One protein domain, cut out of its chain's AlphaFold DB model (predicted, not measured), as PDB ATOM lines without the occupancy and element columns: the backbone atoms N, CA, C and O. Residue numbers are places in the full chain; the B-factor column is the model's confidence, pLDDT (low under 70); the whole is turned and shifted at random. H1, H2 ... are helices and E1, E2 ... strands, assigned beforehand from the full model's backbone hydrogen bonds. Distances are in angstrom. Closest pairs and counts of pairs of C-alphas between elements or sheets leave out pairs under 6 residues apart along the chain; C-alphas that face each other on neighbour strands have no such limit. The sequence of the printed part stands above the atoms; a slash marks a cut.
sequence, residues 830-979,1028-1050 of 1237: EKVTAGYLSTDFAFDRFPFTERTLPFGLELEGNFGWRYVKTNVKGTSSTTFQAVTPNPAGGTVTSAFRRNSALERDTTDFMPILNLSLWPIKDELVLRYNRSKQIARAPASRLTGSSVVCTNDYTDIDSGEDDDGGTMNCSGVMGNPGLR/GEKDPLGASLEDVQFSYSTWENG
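Overview. This is residues 830 to 979 and 1028 to 1050 of the 1237 residues of the protein "TonB-dependent receptor" of Duganella sp. FT27W (UniProt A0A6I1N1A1). A long, twisted ribbon: the hairpin of E2 and E3 runs most of the length of a rod, with E1 beside E2 and E4 beside E3 in one half, and E5, E6 and E7 added in the other half. The printed part has 173 residues and is mostly strand, with two named helices and seven named strands, which follow along the chain as E1, E2, E3, E4, H1, E5, H2, E6 and E7; the strands belong to one branched sheet with antiparallel and parallel neighbour pairs, in which E2 has E1, E3 and E5 as neighbours. The whole is extended, with a radius of gyration of the C-alphas of 28.7 A and spans of 98 by 30 by 26 A.

Arrangement. E2, residues 858 to 885, and E3, residues 891 to 920, form an antiparallel hairpin; N 872 and O 904 are 2.8 A apart. E1, residues 830 to 843, is antiparallel to E2, with N 835 and O 867 3.0 A apart. E4, residues 924 to 935, is antiparallel to E3, with N 915 and O 928 2.8 A apart. E1 to E4 make a meander, each strand the antiparallel neighbour of the one before. E5, residues 945 to 952, is parallel to E2, on the same side of it as E1, with N 881 and O 949 2.8 A apart. E6, residues 967 to 972, is antiparallel to E5, with N 950 and O 968 2.8 A apart. E7, residues 1042 to 1049, is parallel to E6, with N 1043 and O 967 2.8 A apart. H1, residues 939 to 942, is on the sheet at a height of 6.2 A, over none of the strands; H2, residues 953 to 956, stands at the sheet's level. Both helices are too short for an O i to N i+4 pair.

Along the chain. E1 begins at C-alpha 830 (39.467, 19.231, -5.017), and E7 ends at C-alpha 1049 (23.486, 14.853, 2.903). From first to last C-alpha, E3 measures 83.2 A, E2 81.9 A and E1 41.6 A. E3 bends by 60 degrees at residue 894.

Size, cuts and confidence. The farthest C-alphas, Glu 850 and Ala 888, are 98.5 A apart. Residues 980 to 1027 are not printed, a gap of 24.8 A between C-alphas 979 and 1028. The link from E1 to E2 is long. Among the residues with pLDDT under 70 are 954 to 965.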
ATOM      1  N   GLU A 830      40.124  20.369  -4.380       92.75
ATOM      2  CA  GLU A 830      39.467  19.231  -5.017       92.75
ATOM      3  C   GLU A 830      40.258  18.762  -6.227       92.75
ATOM      4  O   GLU A 830      40.545  19.540  -7.141       92.75
ATOM      5  N   LYS A 831      40.576  17.473  -6.257       96.19
ATOM      6  CA  LYS A 831      41.194  16.818  -7.411       96.19
ATOM      7  C   LYS A 831      40.202  15.833  -7.988       96.19
ATOM      8  O   LYS A 831      39.685  14.989  -7.259       96.19
ATOM      9  N   VAL A 832      39.956  15.929  -9.288       95.75
ATOM     10  CA  VAL A 832      39.041  15.040  -9.993       95.75
ATOM     11  C   VAL A 832      39.712  14.408 -11.183       95.75
ATOM     12  O   VAL A 832      40.252  15.098 -12.042       95.75
ATOM     13  N   THR A 833      39.620  13.088 -11.225       97.56
ATOM     14  CA  THR A 833      40.069  12.264 -12.339       97.56
ATOM     15  C   THR A 833      38.855  11.540 -12.884       97.56
ATOM     16  O   THR A 833      38.135  10.874 -12.140       97.56
ATOM     17  N   ALA A 834      38.615  11.678 -14.180       97.44
ATOM     18  CA  ALA A 834      37.483  11.067 -14.844       97.44
ATOM     19  C   ALA A 834      37.891  10.421 -16.165       97.44
ATOM     20  O   ALA A 834      38.787  10.898 -16.861       97.44
ATOM     21  N   GLY A 835      37.187   9.352 -16.514       97.88
ATOM     22  CA  GLY A 835      37.299   8.669 -17.796       97.88
ATOM     23  C   GLY A 835      35.915   8.310 -18.316       97.88
ATOM     24  O   GLY A 835      34.991   8.096 -17.525       97.88
ATOM     25  N   TYR A 836      35.752   8.256 -19.633       97.81
ATOM     26  CA  TYR A 836      34.495   7.833 -20.236       97.81
ATOM     27  C   TYR A 836      34.701   6.965 -21.470       97.81
ATOM     28  O   TYR A 836      35.720   7.048 -22.154       97.81
ATOM     29  N   LEU A 837      33.678   6.168 -21.756       97.69
ATOM     30  CA  LEU A 837      33.523   5.405 -22.984       97.69
ATOM     31  C   LEU A 837      32.092   5.603 -23.481       97.69
ATOM     32  O   LEU A 837      31.141   5.500 -22.702       97.69
ATOM     33  N   SER A 838      31.924   5.897 -24.762       96.81
ATOM     34  CA  SER A 838      30.602   6.039 -25.371       96.81
ATOM     35  C   SER A 838      30.609   5.652 -26.837       96.81
ATOM     36  O   SER A 838      31.654   5.633 -27.482       96.81
ATOM     37  N   THR A 839      29.430   5.358 -27.366       94.62
ATOM     38  CA  THR A 839      29.231   5.108 -28.788       94.62
ATOM     39  C   THR A 839      28.011   5.857 -29.298       94.62
ATOM     40  O   THR A 839      27.020   5.991 -28.574       94.62
ATOM     41  N   ASP A 840      28.108   6.356 -30.527       93.88
ATOM     42  CA  ASP A 840      26.976   6.889 -31.281       93.88
ATOM     43  C   ASP A 840      26.473   5.807 -32.239       93.88
ATOM     44  O   ASP A 840      27.274   5.124 -32.885       93.88
ATOM     45  N   PHE A 841      25.160   5.689 -32.377       91.38
ATOM     46  CA  PHE A 841      24.516   4.752 -33.291       91.38
ATOM     47  C   PHE A 841      23.437   5.446 -34.114       91.38
ATOM     48  O   PHE A 841      22.834   6.421 -33.661       91.38
ATOM     49  N   ALA A 842      23.175   4.905 -35.298       89.50
ATOM     50  CA  ALA A 842      22.037   5.277 -36.124       89.50
ATOM     51  C   ALA A 842      21.537   4.068 -36.914       89.50
ATOM     52  O   ALA A 842      22.328   3.290 -37.449       89.50
ATOM     53  N   PHE A 843      20.219   3.921 -36.971       84.94
ATOM     54  CA  PHE A 843      19.514   2.837 -37.631       84.94
ATOM     55  C   PHE A 843      18.366   3.420 -38.458       84.94
ATOM     56  O   PHE A 843      17.416   3.971 -37.906       84.94
ATOM     57  N   ASP A 844      18.416   3.248 -39.772       81.31
ATOM     58  CA  ASP A 844      17.268   3.377 -40.685       81.31
ATOM     59  C   ASP A 844      16.702   1.990 -41.076       81.31
ATOM     60  O   ASP A 844      15.653   1.862 -41.714       81.31
ATOM     61  N   ARG A 845      17.398   0.922 -40.663       82.06
ATOM     62  CA  ARG A 845      17.109  -0.492 -40.931       82.06
ATOM     63  C   ARG A 845      17.264  -1.318 -39.659       82.06
ATOM     64  O   ARG A 845      18.001  -0.942 -38.748       82.06
ATOM     65  N   PHE A 846      16.591  -2.465 -39.593       81.50
ATOM     66  CA  PHE A 846      16.805  -3.413 -38.501       81.50
ATOM     67  C   PHE A 846      18.272  -3.876 -38.500       81.50
ATOM     68  O   PHE A 846      18.761  -4.292 -39.558       81.50
ATOM     69  N   PRO A 847      18.969  -3.838 -37.344       78.25
ATOM     70  CA  PRO A 847      20.373  -4.227 -37.257       78.25
ATOM     71  C   PRO A 847      20.627  -5.594 -37.896       78.25
ATOM     72  O   PRO A 847      19.858  -6.529 -37.678       78.25
ATOM     73  N   PHE A 848      21.713  -5.704 -38.667       80.69
ATOM     74  CA  PHE A 848      22.124  -6.926 -39.378       80.69
ATOM     75  C   PHE A 848      21.174  -7.391 -40.496       80.69
ATOM     76  O   PHE A 848      21.300  -8.513 -40.982       80.69
ATOM     77  N   THR A 849      20.242  -6.542 -40.935       79.69
ATOM     78  CA  THR A 849      19.341  -6.836 -42.055       79.69
ATOM     79  C   THR A 849      19.272  -5.656 -43.023       79.69
ATOM     80  O   THR A 849      19.582  -4.521 -42.667       79.69
ATOM     81  N   GLU A 850      18.797  -5.896 -44.244       81.75
ATOM     82  CA  GLU A 850      18.507  -4.817 -45.198       81.75
ATOM     83  C   GLU A 850      17.109  -4.206 -45.015       81.75
ATOM     84  O   GLU A 850      16.768  -3.228 -45.680       81.75
ATOM     85  N   ARG A 851      16.294  -4.768 -44.112       82.88
ATOM     86  CA  ARG A 851      14.902  -4.366 -43.915       82.88
ATOM     87  C   ARG A 851      14.843  -3.002 -43.232       82.88
ATOM     88  O   ARG A 851      15.282  -2.866 -42.092       82.88
ATOM     89  N   THR A 852      14.251  -2.021 -43.905       85.06
ATOM     90  CA  THR A 852      14.003  -0.685 -43.346       85.06
ATOM     91  C   THR A 852      13.103  -0.753 -42.118       85.06
ATOM     92  O   THR A 852      12.259  -1.651 -41.984       85.06
ATOM     93  N   LEU A 853      13.288   0.192 -41.198       85.56
ATOM     94  CA  LEU A 853      12.362   0.340 -40.085       85.56
ATOM     95  C   LEU A 853      10.957   0.680 -40.626       85.56
ATOM     96  O   LEU A 853      10.829   1.360 -41.652       85.56
ATOM     97  N   PRO A 854       9.882   0.201 -39.970       83.81
ATOM     98  CA  PRO A 854       8.516   0.497 -40.390       83.81
ATOM     99  C   PRO A 854       8.288   2.005 -40.513       83.81
ATOM    100  O   PRO A 854       8.858   2.769 -39.744       83.81
ATOM    101  N   PHE A 855       7.432   2.426 -41.446       81.25
ATOM    102  CA  PHE A 855       7.019   3.829 -41.615       81.25
ATOM    103  C   PHE A 855       8.148   4.828 -41.939       81.25
ATOM    104  O   PHE A 855       7.946   6.027 -41.790       81.25
ATOM    105  N   GLY A 856       9.318   4.360 -42.394       81.00
ATOM    106  CA  GLY A 856      10.446   5.240 -42.731       81.00
ATOM    107  C   GLY A 856      11.130   5.867 -41.513       81.00
ATOM    108  O   GLY A 856      11.780   6.900 -41.648       81.00
ATOM    109  N   LEU A 857      10.965   5.260 -40.332       87.75
ATOM    110  CA  LEU A 857      11.570   5.721 -39.085       87.75
ATOM    111  C   LEU A 857      13.103   5.676 -39.143       87.75
ATOM    112  O   LEU A 857      13.682   4.700 -39.614       87.75
ATOM    113  N   GLU A 858      13.753   6.684 -38.565       89.56
ATOM    114  CA  GLU A 858      15.196   6.680 -38.292       89.56
ATOM    115  C   GLU A 858      15.424   6.810 -36.782       89.56
ATOM    116  O   GLU A 858      14.893   7.718 -36.138       89.56
ATOM    117  N   LEU A 859      16.170   5.877 -36.194       91.06
ATOM    118  CA  LEU A 859      16.541   5.893 -34.782       91.06
ATOM    119  C   LEU A 859      18.035   6.155 -34.659       91.06
ATOM    120  O   LEU A 859      18.847   5.319 -35.037       91.06
ATOM    121  N   GLU A 860      18.397   7.259 -34.033       92.81
ATOM    122  CA  GLU A 860      19.778   7.586 -33.699       92.81
ATOM    123  C   GLU A 860      19.933   7.830 -32.201       92.81
ATOM    124  O   GLU A 860      18.966   8.037 -31.464       92.81
ATOM    125  N   GLY A 861      21.162   7.793 -31.708       93.56
ATOM    126  CA  GLY A 861      21.396   7.989 -30.293       93.56
ATOM    127  C   GLY A 861      22.838   7.802 -29.883       93.56
ATOM    128  O   GLY A 861      23.735   7.585 -30.692       93.56
ATOM    129  N   ASN A 862      23.056   7.910 -28.581       94.88
ATOM    130  CA  ASN A 862      24.326   7.554 -27.977       94.88
ATOM    131  C   ASN A 862      24.105   6.924 -26.612       94.88
ATOM    132  O   ASN A 862      23.178   7.272 -25.875       94.88
ATOM    133  N   PHE A 863      24.997   6.010 -26.273       95.62
ATOM    134  CA  PHE A 863      25.066   5.412 -24.955       95.62
ATOM    135  C   PHE A 863      26.507   5.440 -24.468       95.62
ATOM    136  O   PHE A 863      27.446   5.263 -25.247       95.62
ATOM    137  N   GLY A 864      26.695   5.678 -23.177       96.50
ATOM    138  CA  GLY A 864      28.022   5.725 -22.596       96.50
ATOM    139  C   GLY A 864      28.028   5.704 -21.082       96.50
ATOM    140  O   GLY A 864      27.002   5.851 -20.417       96.50
ATOM    141  N   TRP A 865      29.230   5.543 -20.553       96.69
ATOM    142  CA  TRP A 865      29.506   5.510 -19.129       96.69
ATOM    143  C   TRP A 865      30.636   6.474 -18.823       96.69
ATOM    144  O   TRP A 865      31.613   6.558 -19.569       96.69
ATOM    145  N   ARG A 866      30.514   7.165 -17.695       96.62
ATOM    146  CA  ARG A 866      31.567   8.009 -17.139       96.62
ATOM    147  C   ARG A 866      31.886   7.558 -15.719       96.62
ATOM    148  O   ARG A 866      30.982   7.362 -14.907       96.62
ATOM    149  N   TYR A 867      33.171   7.396 -15.438       97.50
ATOM    150  CA  TYR A 867      33.727   7.149 -14.112       97.50
ATOM    151  C   TYR A 867      34.379   8.433 -13.607       97.50
ATOM    152  O   TYR A 867      35.117   9.077 -14.356       97.50
ATOM    153  N   VAL A 868      34.116   8.807 -12.358       97.38
ATOM    154  CA  VAL A 868      34.659  10.012 -11.721       97.38
ATOM    155  C   VAL A 868      35.165   9.651 -10.329       97.38
ATOM    156  O   VAL A 868      34.398   9.164  -9.502       97.38
ATOM    157  N   LYS A 869      36.437   9.929 -10.048       96.94
ATOM    158  CA  LYS A 869      37.010   9.885  -8.700       96.94
ATOM    159  C   LYS A 869      37.315  11.306  -8.242       96.94
ATOM    160  O   LYS A 869      37.984  12.046  -8.964       96.94
ATOM    161  N   THR A 870      36.854  11.661  -7.046       95.38
ATOM    162  CA  THR A 870      37.050  12.986  -6.447       95.38
ATOM    163  C   THR A 870      37.733  12.853  -5.094       95.38
ATOM    164  O   THR A 870      37.251  12.121  -4.238       95.38
ATOM    165  N   ASN A 871      38.828  13.581  -4.902       95.69
ATOM    166  CA  ASN A 871      39.528  13.743  -3.628       95.69
ATOM    167  C   ASN A 871      39.313  15.181  -3.145       95.69
ATOM    168  O   ASN A 871      39.624  16.123  -3.883       95.69
ATOM    169  N   VAL A 872      38.755  15.345  -1.947       93.50
ATOM    170  CA  VAL A 872      38.420  16.637  -1.336       93.50
ATOM    171  C   VAL A 872      39.219  16.807  -0.055       93.50
ATOM    172  O   VAL A 872      39.114  15.988   0.855       93.50
ATOM    173  N   LYS A 873      39.957  17.912   0.045       92.19
ATOM    174  CA  LYS A 873      40.615  18.362   1.271       92.19
ATOM    175  C   LYS A 873      40.039  19.708   1.697       92.19
ATOM    176  O   LYS A 873      40.153  20.678   0.948       92.19
ATOM    177  N   GLY A 874      39.422  19.754   2.874       90.44
ATOM    178  CA  GLY A 874      38.881  20.965   3.491       90.44
ATOM    179  C   GLY A 874      39.732  21.393   4.681       90.44
ATOM    180  O   GLY A 874      39.829  20.673   5.668       90.44
ATOM    181  N   THR A 875      40.340  22.567   4.586       87.94
ATOM    182  CA  THR A 875      41.140  23.220   5.621       87.94
ATOM    183  C   THR A 875      40.330  24.355   6.233       87.94
ATOM    184  O   THR A 875      39.859  25.236   5.515       87.94
ATOM    185  N   SER A 876      40.181  24.353   7.552       84.56
ATOM    186  CA  SER A 876      39.422  25.368   8.291       84.56
ATOM    187  C   SER A 876      40.326  26.087   9.273       84.56
ATOM    188  O   SER A 876      41.208  25.469   9.868       84.56
ATOM    189  N   SER A 877      40.085  27.374   9.480       83.12
ATOM    190  CA  SER A 877      40.692  28.108  10.579       83.12
ATOM    191  C   SER A 877      39.971  27.775  11.888       83.12
ATOM    192  O   SER A 877      38.834  28.203  12.097       83.12
ATOM    193  N   THR A 878      40.650  27.037  12.763       84.44
ATOM    194  CA  THR A 878      40.104  26.482  14.006       84.44
ATOM    195  C   THR A 878      40.828  27.073  15.212       84.44
ATOM    196  O   THR A 878      42.061  27.156  15.239       84.44
ATOM    197  N   THR A 879      40.067  27.503  16.215       85.31
ATOM    198  CA  THR A 879      40.593  27.875  17.530       85.31
ATOM    199  C   THR A 879      40.466  26.684  18.467       85.31
ATOM    200  O   THR A 879      39.368  26.181  18.681       85.31
ATOM    201  N   PHE A 880      41.584  26.255  19.040       86.56
ATOM    202  CA  PHE A 880      41.614  25.228  20.072       86.56
ATOM    203  C   PHE A 880      41.750  25.908  21.427       86.56
ATOM    204  O   PHE A 880      42.614  26.774  21.594       86.56
ATOM    205  N   GLN A 881      40.883  25.543  22.365       87.75
ATOM    206  CA  GLN A 881      40.857  26.065  23.724       87.75
ATOM    207  C   GLN A 881      41.012  24.922  24.721       87.75
ATOM    208  O   GLN A 881      40.432  23.859  24.531       87.75
ATOM    209  N   ALA A 882      41.778  25.164  25.778       86.44
ATOM    210  CA  ALA A 882      41.855  24.305  26.949       86.44
ATOM    211  C   ALA A 882      41.417  25.113  28.171       86.44
ATOM    212  O   ALA A 882      41.936  26.213  28.391       86.44
ATOM    213  N   VAL A 883      40.469  24.588  28.942       83.69
ATOM    214  CA  VAL A 883      40.032  25.179  30.214       83.69
ATOM    215  C   VAL A 883      40.562  24.311  31.344       83.69
ATOM    216  O   VAL A 883      40.320  23.110  31.354       83.69
ATOM    217  N   THR A 884      41.307  24.903  32.276       83.94
ATOM    218  CA  THR A 884      41.867  24.200  33.437       83.94
ATOM    219  C   THR A 884      41.469  24.875  34.752       83.94
ATOM    220  O   THR A 884      41.217  26.087  34.773       83.94
ATOM    221  N   PRO A 885      41.425  24.133  35.874       78.81
ATOM    222  CA  PRO A 885      41.243  24.725  37.195       78.81
ATOM    223  C   PRO A 885      42.375  25.707  37.530       78.81
ATOM    224  O   PRO A 885      43.553  25.408  37.325       78.81
ATOM    225  N   ASN A 886      42.038  26.879  38.075       77.12
ATOM    226  CA  ASN A 886      43.023  27.824  38.597       77.12
ATOM    227  C   ASN A 886      43.337  27.499  40.072       77.12
ATOM    228  O   ASN A 886      42.415  27.535  40.893       77.12
ATOM    229  N   PRO A 887      44.610  27.281  40.458       69.56
ATOM    230  CA  PRO A 887      44.999  27.077  41.857       69.56
ATOM    231  C   PRO A 887      44.604  28.220  42.810       69.56
ATOM    232  O   PRO A 887      44.450  27.989  44.005       69.56
ATOM    233  N   ALA A 888      44.418  29.445  42.303       74.38
ATOM    234  CA  ALA A 888      43.961  30.607  43.077       74.38
ATOM    235  C   ALA A 888      42.421  30.759  43.142       74.38
ATOM    236  O   ALA A 888      41.926  31.750  43.681       74.38
ATOM    237  N   GLY A 889      41.666  29.801  42.591       66.19
ATOM    238  CA  GLY A 889      40.213  29.857  42.406       66.19
ATOM    239  C   GLY A 889      39.806  30.347  41.007       66.19
ATOM    240  O   GLY A 889      40.428  31.245  40.437       66.19
ATOM    241  N   GLY A 890      38.754  29.748  40.434       71.94
ATOM    242  CA  GLY A 890      38.273  30.019  39.068       71.94
ATOM    243  C   GLY A 890      38.874  29.090  38.000       71.94
ATOM    244  O   GLY A 890      39.405  28.031  38.323       71.94
ATOM    245  N   THR A 891      38.793  29.484  36.726       77.00
ATOM    246  CA  THR A 891      39.287  28.707  35.571       77.00
ATOM    247  C   THR A 891      40.290  29.509  34.744       77.00
ATOM    248  O   THR A 891      40.121  30.717  34.568       77.00
ATOM    249  N   VAL A 892      41.309  28.850  34.191       78.88
ATOM    250  CA  VAL A 892      42.245  29.430  33.217       78.88
ATOM    251  C   VAL A 892      41.904  28.897  31.829       78.88
ATOM    252  O   VAL A 892      41.856  27.688  31.627       78.88
ATOM    253  N   THR A 893      41.692  29.788  30.859       80.62
ATOM    254  CA  THR A 893      41.485  29.408  29.455       80.62
ATOM    255  C   THR A 893      42.738  29.713  28.645       80.62
ATOM    256  O   THR A 893      43.114  30.873  28.479       80.62
ATOM    257  N   SER A 894      43.366  28.674  28.102       79.38
ATOM    258  CA  SER A 894      44.441  28.790  27.112       79.38
ATOM    259  C   SER A 894      43.861  28.588  25.716       79.38
ATOM    260  O   SER A 894      43.019  27.716  25.534       79.38
ATOM    261  N   ALA A 895      44.286  29.371  24.722       78.00
ATOM    262  CA  ALA A 895      43.768  29.252  23.360       78.00
ATOM    263  C   ALA A 895      44.815  29.596  22.296       78.00
ATOM    264  O   ALA A 895      45.568  30.558  22.446       78.00
ATOM    265  N   PHE A 896      44.799  28.873  21.177       75.12
ATOM    266  CA  PHE A 896      45.501  29.267  19.951       75.12
ATOM    267  C   PHE A 896      44.617  29.030  18.725       75.12
ATOM    268  O   PHE A 896      43.646  28.276  18.773       75.12
ATOM    269  N   ARG A 897      44.947  29.671  17.599       77.81
ATOM    270  CA  ARG A 897      44.218  29.523  16.330       77.81
ATOM    271  C   ARG A 897      45.157  29.037  15.233       77.81
ATOM    272  O   ARG A 897      46.177  29.676  14.988       77.81
ATOM    273  N   ARG A 898      44.804  27.944  14.552       78.75
ATOM    274  CA  ARG A 898      45.563  27.400  13.411       78.75
ATOM    275  C   ARG A 898      44.646  26.778  12.365       78.75
ATOM    276  O   ARG A 898      43.444  26.664  12.567       78.75
ATOM    277  N   ASN A 899      45.214  26.391  11.231       84.88
ATOM    278  CA  ASN A 899      44.481  25.640  10.220       84.88
ATOM    279  C   ASN A 899      44.420  24.155  10.605       84.88
ATOM    280  O   ASN A 899      45.468  23.575  10.872       84.88
ATOM    281  N   SER A 900      43.235  23.548  10.553       83.75
ATOM    282  CA  SER A 900      43.026  22.096  10.670       83.75
ATOM    283  C   SER A 900      42.409  21.557   9.382       83.75
ATOM    284  O   SER A 900      41.484  22.177   8.847       83.75
ATOM    285  N   ALA A 901      42.882  20.419   8.875       85.19
ATOM    286  CA  ALA A 901      42.436  19.880   7.589       85.19
ATOM    287  C   ALA A 901      41.817  18.484   7.703       85.19
ATOM    288  O   ALA A 901      42.342  17.612   8.385       85.19
ATOM    289  N   LEU A 902      40.736  18.269   6.956       85.00
ATOM    290  CA  LEU A 902      40.062  16.985   6.791       85.00
ATOM    291  C   LEU A 902      40.098  16.580   5.310       85.00
ATOM    292  O   LEU A 902      39.979  17.433   4.428       85.00
ATOM    293  N   GLU A 903      40.259  15.288   5.026       88.81
ATOM    294  CA  GLU A 903      40.387  14.768   3.658       88.81
ATOM    295  C   GLU A 903      39.536  13.511   3.434       88.81
ATOM    296  O   GLU A 903      39.463  12.629   4.301       88.81
ATOM    297  N   ARG A 904      38.861  13.444   2.277       89.06
ATOM    298  CA  ARG A 904      37.962  12.344   1.891       89.06
ATOM    299  C   ARG A 904      37.948  12.107   0.379       89.06
ATOM    300  O   ARG A 904      38.091  13.037  -0.414       89.06
ATOM    301  N   ASP A 905      37.691  10.855   0.005       91.56
ATOM    302  CA  ASP A 905      37.550  10.397  -1.378       91.56
ATOM    303  C   ASP A 905      36.106   9.966  -1.670       91.56
ATOM    304  O   ASP A 905      35.448   9.334  -0.845       91.56
ATOM    305  N   THR A 906      35.628  10.248  -2.881       92.44
ATOM    306  CA  THR A 906      34.350   9.751  -3.410       92.44
ATOM    307  C   THR A 906      34.530   9.210  -4.826       92.44
ATOM    308  O   THR A 906      35.445   9.602  -5.558       92.44
ATOM    309  N   THR A 907      33.684   8.255  -5.210       94.94
ATOM    310  CA  THR A 907      33.698   7.634  -6.538       94.94
ATOM    311  C   THR A 907      32.284   7.549  -7.082       94.94
ATOM    312  O   THR A 907      31.383   7.052  -6.407       94.94
ATOM    313  N   ASP A 908      32.113   7.981  -8.327       95.56
ATOM    314  CA  ASP A 908      30.837   8.012  -9.019       95.56
ATOM    315  C   ASP A 908      30.914   7.340 -10.383       95.56
ATOM    316  O   ASP A 908      31.851   7.515 -11.161       95.56
ATOM    317  N   PHE A 909      29.853   6.601 -10.685       95.44
ATOM    318  CA  PHE A 909      29.635   5.972 -11.976       95.44
ATOM    319  C   PHE A 909      28.331   6.475 -12.585       95.44
ATOM    320  O   PHE A 909      27.302   6.502 -11.896       95.44
ATOM    321  N   MET A 910      28.385   6.908 -13.844       96.12
ATOM    322  CA  MET A 910      27.343   7.693 -14.507       96.12
ATOM    323  C   MET A 910      26.982   7.078 -15.871       96.12
ATOM    324  O   MET A 910      27.627   7.395 -16.874       96.12
ATOM    325  N   PRO A 911      25.970   6.195 -15.937       96.44
ATOM    326  CA  PRO A 911      25.418   5.726 -17.204       96.44
ATOM    327  C   PRO A 911      24.564   6.813 -17.865       96.44
ATOM    328  O   PRO A 911      23.820   7.543 -17.195       96.44
ATOM    329  N   ILE A 912      24.659   6.900 -19.187       96.25
ATOM    330  CA  ILE A 912      23.999   7.915 -20.007       96.25
ATOM    331  C   ILE A 912      23.441   7.253 -21.264       96.25
ATOM    332  O   ILE A 912      24.160   6.551 -21.968       96.25
ATOM    333  N   LEU A 913      22.170   7.518 -21.555       97.00
ATOM    334  CA  LEU A 913      21.476   7.099 -22.768       97.00
ATOM    335  C   LEU A 913      20.757   8.297 -23.391       97.00
ATOM    336  O   LEU A 913      20.020   9.013 -22.708       97.00
ATOM    337  N   ASN A 914      20.927   8.467 -24.693       97.12
ATOM    338  CA  ASN A 914      20.188   9.400 -25.531       97.12
ATOM    339  C   ASN A 914      19.634   8.654 -26.741       97.12
ATOM    340  O   ASN A 914      20.372   7.918 -27.390       97.12
ATOM    341  N   LEU A 915      18.364   8.883 -27.048       95.88
ATOM    342  CA  LEU A 915      17.651   8.351 -28.201       95.88
ATOM    343  C   LEU A 915      16.973   9.505 -28.933       95.88
ATOM    344  O   LEU A 915      16.418  10.394 -28.287       95.88
ATOM    345  N   SER A 916      16.979   9.466 -30.255       95.50
ATOM    346  CA  SER A 916      16.239  10.373 -31.125       95.50
ATOM    347  C   SER A 916      15.597   9.538 -32.218       95.50
ATOM    348  O   SER A 916      16.283   8.898 -33.008       95.50
ATOM    349  N   LEU A 917      14.273   9.496 -32.210       94.56
ATOM    350  CA  LEU A 917      13.468   8.840 -33.223       94.56
ATOM    351  C   LEU A 917      12.928   9.917 -34.157       94.56
ATOM    352  O   LEU A 917      12.315  10.871 -33.682       94.56
ATOM    353  N   TRP A 918      13.102   9.742 -35.458       94.06
ATOM    354  CA  TRP A 918      12.599  10.636 -36.493       94.06
ATOM    355  C   TRP A 918      11.401  10.002 -37.213       94.06
ATOM    356  O   TRP A 918      11.599   9.244 -38.162       94.06
ATOM    357  N   PRO A 919      10.152  10.281 -36.778       92.38
ATOM    358  CA  PRO A 919       8.951   9.924 -37.530       92.38
ATOM    359  C   PRO A 919       8.897  10.500 -38.940       92.38
ATOM    360  O   PRO A 919       8.420   9.844 -39.859       92.38
ATOM    361  N   ILE A 920       9.375  11.735 -39.090       91.31
ATOM    362  CA  ILE A 920       9.560  12.389 -40.380       91.31
ATOM    363  C   ILE A 920      10.982  12.910 -40.351       91.31
ATOM    364  O   ILE A 920      11.297  13.812 -39.567       91.31
ATOM    365  N   LYS A 921      11.841  12.295 -41.163       88.69
ATOM    366  CA  LYS A 921      13.250  12.662 -41.245       88.69
ATOM    367  C   LYS A 921      13.377  14.171 -41.406       88.69
ATOM    368  O   LYS A 921      12.665  14.774 -42.200       88.69
ATOM    369  N   ASP A 922      14.272  14.763 -40.623       88.62
ATOM    370  CA  ASP A 922      14.611  16.178 -40.703       88.62
ATOM    371  C   ASP A 922      13.495  17.187 -40.352       88.62
ATOM    372  O   ASP A 922      13.773  18.390 -40.316       88.62
ATOM    373  N   GLU A 923      12.286  16.731 -40.020       93.75
ATOM    374  CA  GLU A 923      11.141  17.594 -39.712       93.75
ATOM    375  C   GLU A 923      10.517  17.297 -38.352       93.75
ATOM    376  O   GLU A 923      10.156  18.227 -37.642       93.75
ATOM    377  N   LEU A 924      10.374  16.036 -37.950       95.50
ATOM    378  CA  LEU A 924       9.729  15.662 -36.692       95.50
ATOM    379  C   LEU A 924      10.612  14.680 -35.935       95.50
ATOM    380  O   LEU A 924      10.885  13.591 -36.436       95.50
ATOM    381  N   VAL A 925      11.012  15.046 -34.716       95.12
ATOM    382  CA  VAL A 925      11.847  14.208 -33.848       95.12
ATOM    383  C   VAL A 925      11.237  14.049 -32.464       95.12
ATOM    384  O   VAL A 925      10.778  15.004 -31.836       95.12
ATOM    385  N   LEU A 926      11.267  12.815 -31.978       96.06
ATOM    386  CA  LEU A 926      10.997  12.439 -30.603       96.06
ATOM    387  C   LEU A 926      12.329  12.088 -29.934       96.06
ATOM    388  O   LEU A 926      12.964  11.100 -30.299       96.06
ATOM    389  N   ARG A 927      12.761  12.866 -28.942       96.06
ATOM    390  CA  ARG A 927      14.013  12.623 -28.216       96.06
ATOM    391  C   ARG A 927      13.748  12.131 -26.812       96.06
ATOM    392  O   ARG A 927      12.900  12.669 -26.108       96.06
ATOM    393  N   TYR A 928      14.544  11.171 -26.368       96.94
ATOM    394  CA  TYR A 928      14.548  10.675 -25.003       96.94
ATOM    395  C   TYR A 928      15.969  10.674 -24.433       96.94
ATOM    396  O   TYR A 928      16.904  10.188 -25.062       96.94
ATOM    397  N   ASN A 929      16.144  11.195 -23.222       96.12
ATOM    398  CA  ASN A 929      17.388  11.104 -22.458       96.12
ATOM    399  C   ASN A 929      17.111  10.421 -21.121       96.12
ATOM    400  O   ASN A 929      16.123  10.738 -20.459       96.12
ATOM    401  N   ARG A 930      18.027   9.547 -20.695       96.81
ATOM    402  CA  ARG A 930      18.115   9.037 -19.324       96.81
ATOM    403  C   ARG A 930      19.567   9.072 -18.869       96.81
ATOM    404  O   ARG A 930      20.425   8.460 -19.498       96.81
ATOM    405  N   SER A 931      19.855   9.768 -17.777       96.06
ATOM    406  CA  SER A 931      21.232   9.937 -17.299       96.06
ATOM    407  C   SER A 931      21.316  10.054 -15.782       96.06
ATOM    408  O   SER A 931      20.440  10.641 -15.145       96.06
ATOM    409  N   LYS A 932      22.377   9.495 -15.188       96.06
ATOM    410  CA  LYS A 932      22.772   9.815 -13.809       96.06
ATOM    411  C   LYS A 932      23.733  11.000 -13.848       96.06
ATOM    412  O   LYS A 932      24.759  10.936 -14.520       96.06
ATOM    413  N   GLN A 933      23.400  12.065 -13.133       94.88
ATOM    414  CA  GLN A 933      24.168  13.306 -13.083       94.88
ATOM    415  C   GLN A 933      24.549  13.647 -11.642       94.88
ATOM    416  O   GLN A 933      23.813  13.298 -10.717       94.88
ATOM    417  N   ILE A 934      25.687  14.323 -11.464       94.62
ATOM    418  CA  ILE A 934      26.202  14.734 -10.154       94.62
ATOM    419  C   ILE A 934      26.571  16.222 -10.147       94.62
ATOM    420  O   ILE A 934      27.099  16.743 -11.136       94.62
ATOM    421  N   ALA A 935      26.343  16.885  -9.015       92.31
ATOM    422  CA  ALA A 935      26.849  18.219  -8.705       92.31
ATOM    423  C   ALA A 935      27.507  18.225  -7.323       92.31
ATOM    424  O   ALA A 935      27.017  17.624  -6.368       92.31
ATOM    425  N   ARG A 936      28.653  18.896  -7.221       88.56
ATOM    426  CA  ARG A 936      29.474  18.877  -6.008       88.56
ATOM    427  C   ARG A 936      28.866  19.746  -4.914       88.56
ATOM    428  O   ARG A 936      28.219  20.751  -5.199       88.56
ATOM    429  N   ALA A 937      29.127  19.381  -3.662       85.81
ATOM    430  CA  ALA A 937      28.697  20.170  -2.518       85.81
ATOM    431  C   ALA A 937      29.334  21.579  -2.536       85.81
ATOM    432  O   ALA A 937      30.474  21.720  -3.001       85.81
ATOM    433  N   PRO A 938      28.635  22.620  -2.048       82.44
ATOM    434  CA  PRO A 938      29.188  23.970  -1.927       82.44
ATOM    435  C   PRO A 938      30.480  23.983  -1.099       82.44
ATOM    436  O   PRO A 938      30.576  23.276  -0.098       82.44
ATOM    437  N   ALA A 939      31.470  24.791  -1.494       80.44
ATOM    438  CA  ALA A 939      32.785  24.813  -0.843       80.44
ATOM    439  C   ALA A 939      32.704  25.185   0.652       80.44
ATOM    440  O   ALA A 939      33.384  24.575   1.470       80.44
ATOM    441  N   SER A 940      31.801  26.099   1.013       77.94
ATOM    442  CA  SER A 940      31.503  26.508   2.398       77.94
ATOM    443  C   SER A 940      30.996  25.390   3.315       77.94
ATOM    444  O   SER A 940      30.985  25.550   4.529       77.94
ATOM    445  N   ARG A 941      30.526  24.273   2.751       85.00
ATOM    446  CA  ARG A 941      30.065  23.100   3.512       85.00
ATOM    447  C   ARG A 941      31.198  22.098   3.736       85.00
ATOM    448  O   ARG A 941      31.080  21.214   4.579       85.00
ATOM    449  N   LEU A 942      32.290  22.230   2.977       87.38
ATOM    450  CA  LEU A 942      33.484  21.383   3.043       87.38
ATOM    451  C   LEU A 942      34.530  21.950   4.017       87.38
ATOM    452  O   LEU A 942      35.365  21.198   4.512       87.38
ATOM    453  N   THR A 943      34.467  23.250   4.316       85.69
ATOM    454  CA  THR A 943      35.266  23.931   5.347       85.69
ATOM    455  C   THR A 943      34.380  24.474   6.461       85.69
ATOM    456  O   THR A 943      33.192  24.708   6.273       85.69
ATOM    457  N   GLY A 944      34.948  24.621   7.653       74.88
ATOM    458  CA  GLY A 944      34.277  25.201   8.805       74.88
ATOM    459  C   GLY A 944      34.344  26.725   8.805       74.88
ATOM    460  O   GLY A 944      35.229  27.331   8.198       74.88
ATOM    461  N   SER A 945      33.413  27.341   9.531       69.50
ATOM    462  CA  SER A 945      33.386  28.784   9.772       69.50
ATOM    463  C   SER A 945      33.434  29.047  11.273       69.50
ATOM    464  O   SER A 945      32.565  28.570  12.004       69.50
ATOM    465  N   SER A 946      34.453  29.790  11.718       68.44
ATOM    466  CA  SER A 946      34.639  30.198  13.119       68.44
ATOM    467  C   SER A 946      34.537  29.036  14.115       68.44
ATOM    468  O   SER A 946      33.835  29.134  15.119       68.44
ATOM    469  N   VAL A 947      35.210  27.920  13.815       80.38
ATOM    470  CA  VAL A 947      35.190  26.728  14.671       80.38
ATOM    471  C   VAL A 947      36.044  26.990  15.908       80.38
ATOM    472  O   VAL A 947      37.240  27.266  15.785       80.38
ATOM    473  N   VAL A 948      35.440  26.894  17.091       86.38
ATOM    474  CA  VAL A 948      36.155  26.947  18.373       86.38
ATOM    475  C   VAL A 948      35.886  25.652  19.113       86.38
ATOM    476  O   VAL A 948      34.748  25.422  19.509       86.38
ATOM    477  N   CYS A 949      36.910  24.825  19.280       88.62
ATOM    478  CA  CYS A 949      36.825  23.565  20.007       88.62
ATOM    479  C   CYS A 949      37.446  23.724  21.389       88.62
ATOM    480  O   CYS A 949      38.621  24.083  21.502       88.62
ATOM    481  N   THR A 950      36.651  23.460  22.420       88.06
ATOM    482  CA  THR A 950      37.024  23.623  23.825       88.06
ATOM    483  C   THR A 950      37.178  22.259  24.463       88.06
ATOM    484  O   THR A 950      36.210  21.507  24.542       88.06
ATOM    485  N   ASN A 951      38.390  21.959  24.917       87.44
ATOM    486  CA  ASN A 951      38.681  20.836  25.788       87.44
ATOM    487  C   ASN A 951      38.643  21.331  27.241       87.44
ATOM    488  O   ASN A 951      39.511  22.100  27.662       87.44
ATOM    489  N   ASP A 952      37.596  20.976  27.976       82.88
ATOM    490  CA  ASP A 952      37.375  21.442  29.341       82.88
ATOM    491  C   ASP A 952      37.821  20.387  30.357       82.88
ATOM    492  O   ASP A 952      37.121  19.415  30.630       82.88
ATOM    493  N   TYR A 953      39.002  20.590  30.941       78.50
ATOM    494  CA  TYR A 953      39.559  19.696  31.957       78.50
ATOM    495  C   TYR A 953      38.872  19.839  33.318       78.50
ATOM    496  O   TYR A 953      39.143  19.041  34.208       78.50
ATOM    497  N   THR A 954      37.991  20.826  33.506       69.81
ATOM    498  CA  THR A 954      37.213  20.958  34.747       69.81
ATOM    499  C   THR A 954      36.036  19.984  34.810       69.81
ATOM    500  O   THR A 954      35.567  19.680  35.904       69.81
ATOM    501  N   ASP A 955      35.600  19.462  33.658       61.94
ATOM    502  CA  ASP A 955      34.469  18.530  33.532       61.94
ATOM    503  C   ASP A 955      34.909  17.053  33.660       61.94
ATOM    504  O   ASP A 955      34.129  16.186  34.052       61.94
ATOM    505  N   ILE A 956      36.193  16.769  33.392       57.62
ATOM    506  CA  ILE A 956      36.793  15.419  33.402       57.62
ATOM    507  C   ILE A 956      37.006  14.882  34.834       57.62
ATOM    508  O   ILE A 956      36.966  13.675  35.047       57.62
ATOM    509  N   ASP A 957      37.171  15.759  35.829       50.31
ATOM    510  CA  ASP A 957      37.446  15.388  37.232       50.31
ATOM    511  C   ASP A 957      36.172  15.200  38.094       50.31
ATOM    512  O   ASP A 957      36.250  15.121  39.322       50.31
ATOM    513  N   SER A 958      34.978  15.127  37.489       48.00
ATOM    514  CA  SER A 958      33.697  15.061  38.221       48.00
ATOM    515  C   SER A 958      33.338  13.685  38.815       48.00
ATOM    516  O   SER A 958      32.371  13.586  39.571       48.00
ATOM    517  N   GLY A 959      34.143  12.643  38.585       46.53
ATOM    518  CA  GLY A 959      34.054  11.371  39.320       46.53
ATOM    519  C   GLY A 959      32.851  10.472  38.993       46.53
ATOM    520  O   GLY A 959      32.598   9.538  39.752       46.53
ATOM    521  N   GLU A 960      32.130  10.713  37.895       46.88
ATOM    522  CA  GLU A 960      31.105   9.799  37.366       46.88
ATOM    523  C   GLU A 960      31.664   9.015  36.154       46.88
ATOM    524  O   GLU A 960      32.051   9.608  35.154       46.88
ATOM    525  N   ASP A 961      31.763   7.687  36.309       44.25
ATOM    526  CA  ASP A 961      32.080   6.599  35.357       44.25
ATOM    527  C   ASP A 961      32.622   6.936  33.932       44.25
ATOM    528  O   ASP A 961      31.876   7.240  33.007       44.25
ATOM    529  N   ASP A 962      33.942   6.758  33.757       45.06
ATOM    530  CA  ASP A 962      34.700   6.124  32.646       45.06
ATOM    531  C   ASP A 962      34.370   6.330  31.140       45.06
ATOM    532  O   ASP A 962      34.900   5.595  30.307       45.06
ATOM    533  N   ASP A 963      33.644   7.374  30.736       44.28
ATOM    534  CA  ASP A 963      33.626   7.857  29.341       44.28
ATOM    535  C   ASP A 963      34.147   9.301  29.304       44.28
ATOM    536  O   ASP A 963      33.369  10.241  29.457       44.28
ATOM    537  N   GLY A 964      35.467   9.495  29.135       52.34
ATOM    538  CA  GLY A 964      36.117  10.817  29.117       52.34
ATOM    539  C   GLY A 964      35.238  11.901  28.474       52.34
ATOM    540  O   GLY A 964      34.871  11.778  27.306       52.34
ATOM    541  N   GLY A 965      34.848  12.903  29.274       63.28
ATOM    542  CA  GLY A 965      33.698  13.776  29.018       63.28
ATOM    543  C   GLY A 965      33.567  14.293  27.579       63.28
ATOM    544  O   GLY A 965      34.547  14.610  26.905       63.28
ATOM    545  N   THR A 966      32.327  14.397  27.090       73.25
ATOM    546  CA  THR A 966      32.056  14.957  25.758       73.25
ATOM    547  C   THR A 966      32.352  16.456  25.745       73.25
ATOM    548  O   THR A 966      31.635  17.255  26.343       73.25
ATOM    549  N   MET A 967      33.367  16.840  24.983       85.00
ATOM    550  CA  MET A 967      33.794  18.220  24.776       85.00
ATOM    551  C   MET A 967      32.895  18.950  23.776       85.00
ATOM    552  O   MET A 967      32.030  18.346  23.138       85.00
ATOM    553  N   ASN A 968      33.078  20.260  23.591       84.19
ATOM    554  CA  ASN A 968      32.253  21.037  22.663       84.19
ATOM    555  C   ASN A 968      33.078  21.722  21.571       84.19
ATOM    556  O   ASN A 968      34.188  22.194  21.805       84.19
ATOM    557  N   CYS A 969      32.519  21.790  20.362       83.25
ATOM    558  CA  CYS A 969      32.941  22.791  19.392       83.25
ATOM    559  C   CYS A 969      31.772  23.716  19.066       83.25
ATOM    560  O   CYS A 969      30.700  23.273  18.651       83.25
ATOM    561  N   SER A 970      31.996  25.019  19.214       81.94
ATOM    562  CA  SER A 970      31.093  26.046  18.705       81.94
ATOM    563  C   SER A 970      31.396  26.364  17.236       81.94
ATOM    564  O   SER A 970      32.485  26.087  16.726       81.94
ATOM    565  N   GLY A 971      30.408  26.927  16.539       78.88
ATOM    566  CA  GLY A 971      30.458  27.128  15.092       78.88
ATOM    567  C   GLY A 971      29.934  25.920  14.313       78.88
ATOM    568  O   GLY A 971      29.221  25.069  14.848       78.88
ATOM    569  N   VAL A 972      30.240  25.869  13.017       81.19
ATOM    570  CA  VAL A 972      29.879  24.737  12.151       81.19
ATOM    571  C   VAL A 972      31.143  24.190  11.516       81.19
ATOM    572  O   VAL A 972      31.842  24.911  10.801       81.19
ATOM    573  N   MET A 973      31.433  22.921  11.782       86.06
ATOM    574  CA  MET A 973      32.545  22.216  11.165       86.06
ATOM    575  C   MET A 973      32.214  21.851   9.717       86.06
ATOM    576  O   MET A 973      31.085  21.486   9.386       86.06
ATOM    577  N   GLY A 974      33.210  21.962   8.840       87.44
ATOM    578  CA  GLY A 974      33.095  21.508   7.457       87.44
ATOM    579  C   GLY A 974      33.132  19.986   7.362       87.44
ATOM    580  O   GLY A 974      33.781  19.327   8.174       87.44
ATOM    581  N   ASN A 975      32.484  19.430   6.339       89.56
ATOM    582  CA  ASN A 975      32.490  17.995   6.077       89.56
ATOM    583  C   ASN A 975      32.971  17.680   4.646       89.56
ATOM    584  O   ASN A 975      32.160  17.615   3.721       89.56
ATOM    585  N   PRO A 976      34.276  17.411   4.441       89.69
ATOM    586  CA  PRO A 976      34.799  16.932   3.156       89.69
ATOM    587  C   PRO A 976      34.218  15.592   2.689       89.69
ATOM    588  O   PRO A 976      34.368  15.241   1.523       89.69
ATOM    589  N   GLY A 977      33.562  14.840   3.578       89.56
ATOM    590  CA  GLY A 977      32.911  13.562   3.288       89.56
ATOM    591  C   GLY A 977      31.516  13.677   2.675       89.56
ATOM    592  O   GLY A 977      30.902  12.648   2.396       89.56
ATOM    593  N   LEU A 978      31.007  14.892   2.450       91.69
ATOM    594  CA  LEU A 978      29.739  15.090   1.751       91.69
ATOM    595  C   LEU A 978      29.789  14.456   0.359       91.69
ATOM    596  O   LEU A 978      30.603  14.823  -0.491       91.69
ATOM    597  N   ARG A 979      28.855  13.538   0.095       92.31
ATOM    598  CA  ARG A 979      28.680  12.983  -1.249       92.31
ATOM    599  C   ARG A 979      28.123  14.064  -2.178       92.31
ATOM    600  O   ARG A 979      27.323  14.894  -1.725       92.31
ATOM    601  N   GLY A1028      46.442  14.408  13.926       85.50
ATOM    602  CA  GLY A1028      47.567  14.898  14.725       85.50
ATOM    603  C   GLY A1028      47.288  16.207  15.474       85.50
ATOM    604  O   GLY A1028      48.225  16.857  15.950       85.50
ATOM    605  N   GLU A1029      46.026  16.641  15.548       86.12
ATOM    606  CA  GLU A1029      45.647  17.875  16.235       86.12
ATOM    607  C   GLU A1029      45.850  17.753  17.753       86.12
ATOM    608  O   GLU A1029      45.613  16.706  18.358       86.12
ATOM    609  N   LYS A1030      46.323  18.843  18.365       87.12
ATOM    610  CA  LYS A1030      46.619  18.931  19.797       87.12
ATOM    611  C   LYS A1030      45.987  20.179  20.386       87.12
ATOM    612  O   LYS A1030      45.796  21.156  19.666       87.12
ATOM    613  N   ASP A1031      45.705  20.161  21.677       86.88
ATOM    614  CA  ASP A1031      45.200  21.323  22.403       86.88
ATOM    615  C   ASP A1031      46.337  22.300  22.812       86.88
ATOM    616  O   ASP A1031      47.520  22.011  22.588       86.88
ATOM    617  N   PRO A1032      46.021  23.478  23.395       82.75
ATOM    618  CA  PRO A1032      47.017  24.446  23.884       82.75
ATOM    619  C   PRO A1032      47.996  23.932  24.943       82.75
ATOM    620  O   PRO A1032      49.034  24.563  25.142       82.75
ATOM    621  N   LEU A1033      47.698  22.812  25.601       84.00
ATOM    622  CA  LEU A1033      48.564  22.167  26.589       84.00
ATOM    623  C   LEU A1033      49.426  21.053  25.968       84.00
ATOM    624  O   LEU A1033      50.321  20.522  26.623       84.00
ATOM    625  N   GLY A1034      49.204  20.726  24.691       83.19
ATOM    626  CA  GLY A1034      49.932  19.704  23.943       83.19
ATOM    627  C   GLY A1034      49.313  18.304  23.999       83.19
ATOM    628  O   GLY A1034      49.928  17.365  23.474       83.19
ATOM    629  N   ALA A1035      48.123  18.147  24.583       86.00
ATOM    630  CA  ALA A1035      47.379  16.892  24.622       86.00
ATOM    631  C   ALA A1035      46.787  16.552  23.244       86.00
ATOM    632  O   ALA A1035      46.378  17.443  22.502       86.00
ATOM    633  N   SER A1036      46.759  15.264  22.887       88.44
ATOM    634  CA  SER A1036      46.181  14.796  21.618       88.44
ATOM    635  C   SER A1036      44.660  14.948  21.616       88.44
ATOM    636  O   SER A1036      44.007  14.579  22.588       88.44
ATOM    637  N   LEU A1037      44.097  15.441  20.511       88.44
ATOM    638  CA  LEU A1037      42.648  15.559  20.313       88.44
ATOM    639  C   LEU A1037      42.053  14.408  19.490       88.44
ATOM    640  O   LEU A1037      40.852  14.399  19.234       88.44
ATOM    641  N   GLU A1038      42.868  13.442  19.056       88.50
ATOM    642  CA  GLU A1038      42.428  12.367  18.153       88.50
ATOM    643  C   GLU A1038      41.378  11.440  18.777       88.50
ATOM    644  O   GLU A1038      40.479  10.969  18.079       88.50
ATOM    645  N   ASP A1039      41.468  11.219  20.090       86.19
ATOM    646  CA  ASP A1039      40.572  10.339  20.840       86.19
ATOM    647  C   ASP A1039      39.468  11.067  21.609       86.19
ATOM    648  O   ASP A1039      38.621  10.413  22.215       86.19
ATOM    649  N   VAL A1040      39.433  12.399  21.544       86.06
ATOM    650  CA  VAL A1040      38.469  13.222  22.282       86.06
ATOM    651  C   VAL A1040      37.141  13.294  21.529       86.06
ATOM    652  O   VAL A1040      37.090  13.594  20.330       86.06
ATOM    653  N   GLN A1041      36.048  13.028  22.242       88.44
ATOM    654  CA  GLN A1041      34.692  13.132  21.718       88.44
ATOM    655  C   GLN A1041      34.190  14.572  21.845       88.44
ATOM    656  O   GLN A1041      34.225  15.158  22.919       88.44
ATOM    657  N   PHE A1042      33.705  15.138  20.742       86.69
ATOM    658  CA  PHE A1042      33.140  16.480  20.680       86.69
ATOM    659  C   PHE A1042      31.675  16.428  20.253       86.69
ATOM    660  O   PHE A1042      31.324  15.724  19.304       86.69
ATOM    661  N   SER A1043      30.840  17.236  20.900       84.94
ATOM    662  CA  SER A1043      29.528  17.659  20.416       84.94
ATOM    663  C   SER A1043      29.685  18.921  19.567       84.94
ATOM    664  O   SER A1043      30.232  19.929  20.028       84.94
ATOM    665  N   TYR A1044      29.258  18.864  18.307       83.38
ATOM    666  CA  TYR A1044      29.412  19.970  17.361       83.38
ATOM    667  C   TYR A1044      28.396  19.908  16.223       83.38
ATOM    668  O   TYR A1044      27.837  18.857  15.904       83.38
ATOM    669  N   SER A1045      28.183  21.046  15.562       83.00
ATOM    670  CA  SER A1045      27.389  21.089  14.336       83.00
ATOM    671  C   SER A1045      28.247  20.834  13.100       83.00
ATOM    672  O   SER A1045      29.318  21.421  12.950       83.00
ATOM    673  N   THR A1046      27.744  20.037  12.165       87.19
ATOM    674  CA  THR A1046      28.371  19.747  10.870       87.19
ATOM    675  C   THR A1046      27.318  19.638   9.767       87.19
ATOM    676  O   THR A1046      26.144  19.943   9.982       87.19
ATOM    677  N   TRP A1047      27.728  19.241   8.569       86.44
ATOM    678  CA  TRP A1047      26.862  19.074   7.407       86.44
ATOM    679  C   TRP A1047      26.732  17.605   7.017       86.44
ATOM    680  O   TRP A1047      27.740  16.918   6.879       86.44
ATOM    681  N   GLU A1048      25.517  17.147   6.732       87.69
ATOM    682  CA  GLU A1048      25.234  15.817   6.177       87.69
ATOM    683  C   GLU A1048      24.359  15.915   4.925       87.69
ATOM    684  O   GLU A1048      23.678  16.914   4.705       87.69
ATOM    685  N   ASN A1049      24.377  14.893   4.063       87.88
ATOM    686  CA  ASN A1049      23.486  14.853   2.903       87.88
ATOM    687  C   ASN A1049      22.027  14.713   3.369       87.88
ATOM    688  O   ASN A1049      21.662  13.684   3.927       87.88
ATOM    689  N   GLY A1050      21.204  15.730   3.113       82.62
ATOM    690  CA  GLY A1050      19.789  15.748   3.467       82.62
ATOM    691  C   GLY A1050      18.868  15.109   2.422       82.62
ATOM    692  O   GLY A1050      19.340  14.538   1.427       82.62
TER     693      GLY A1050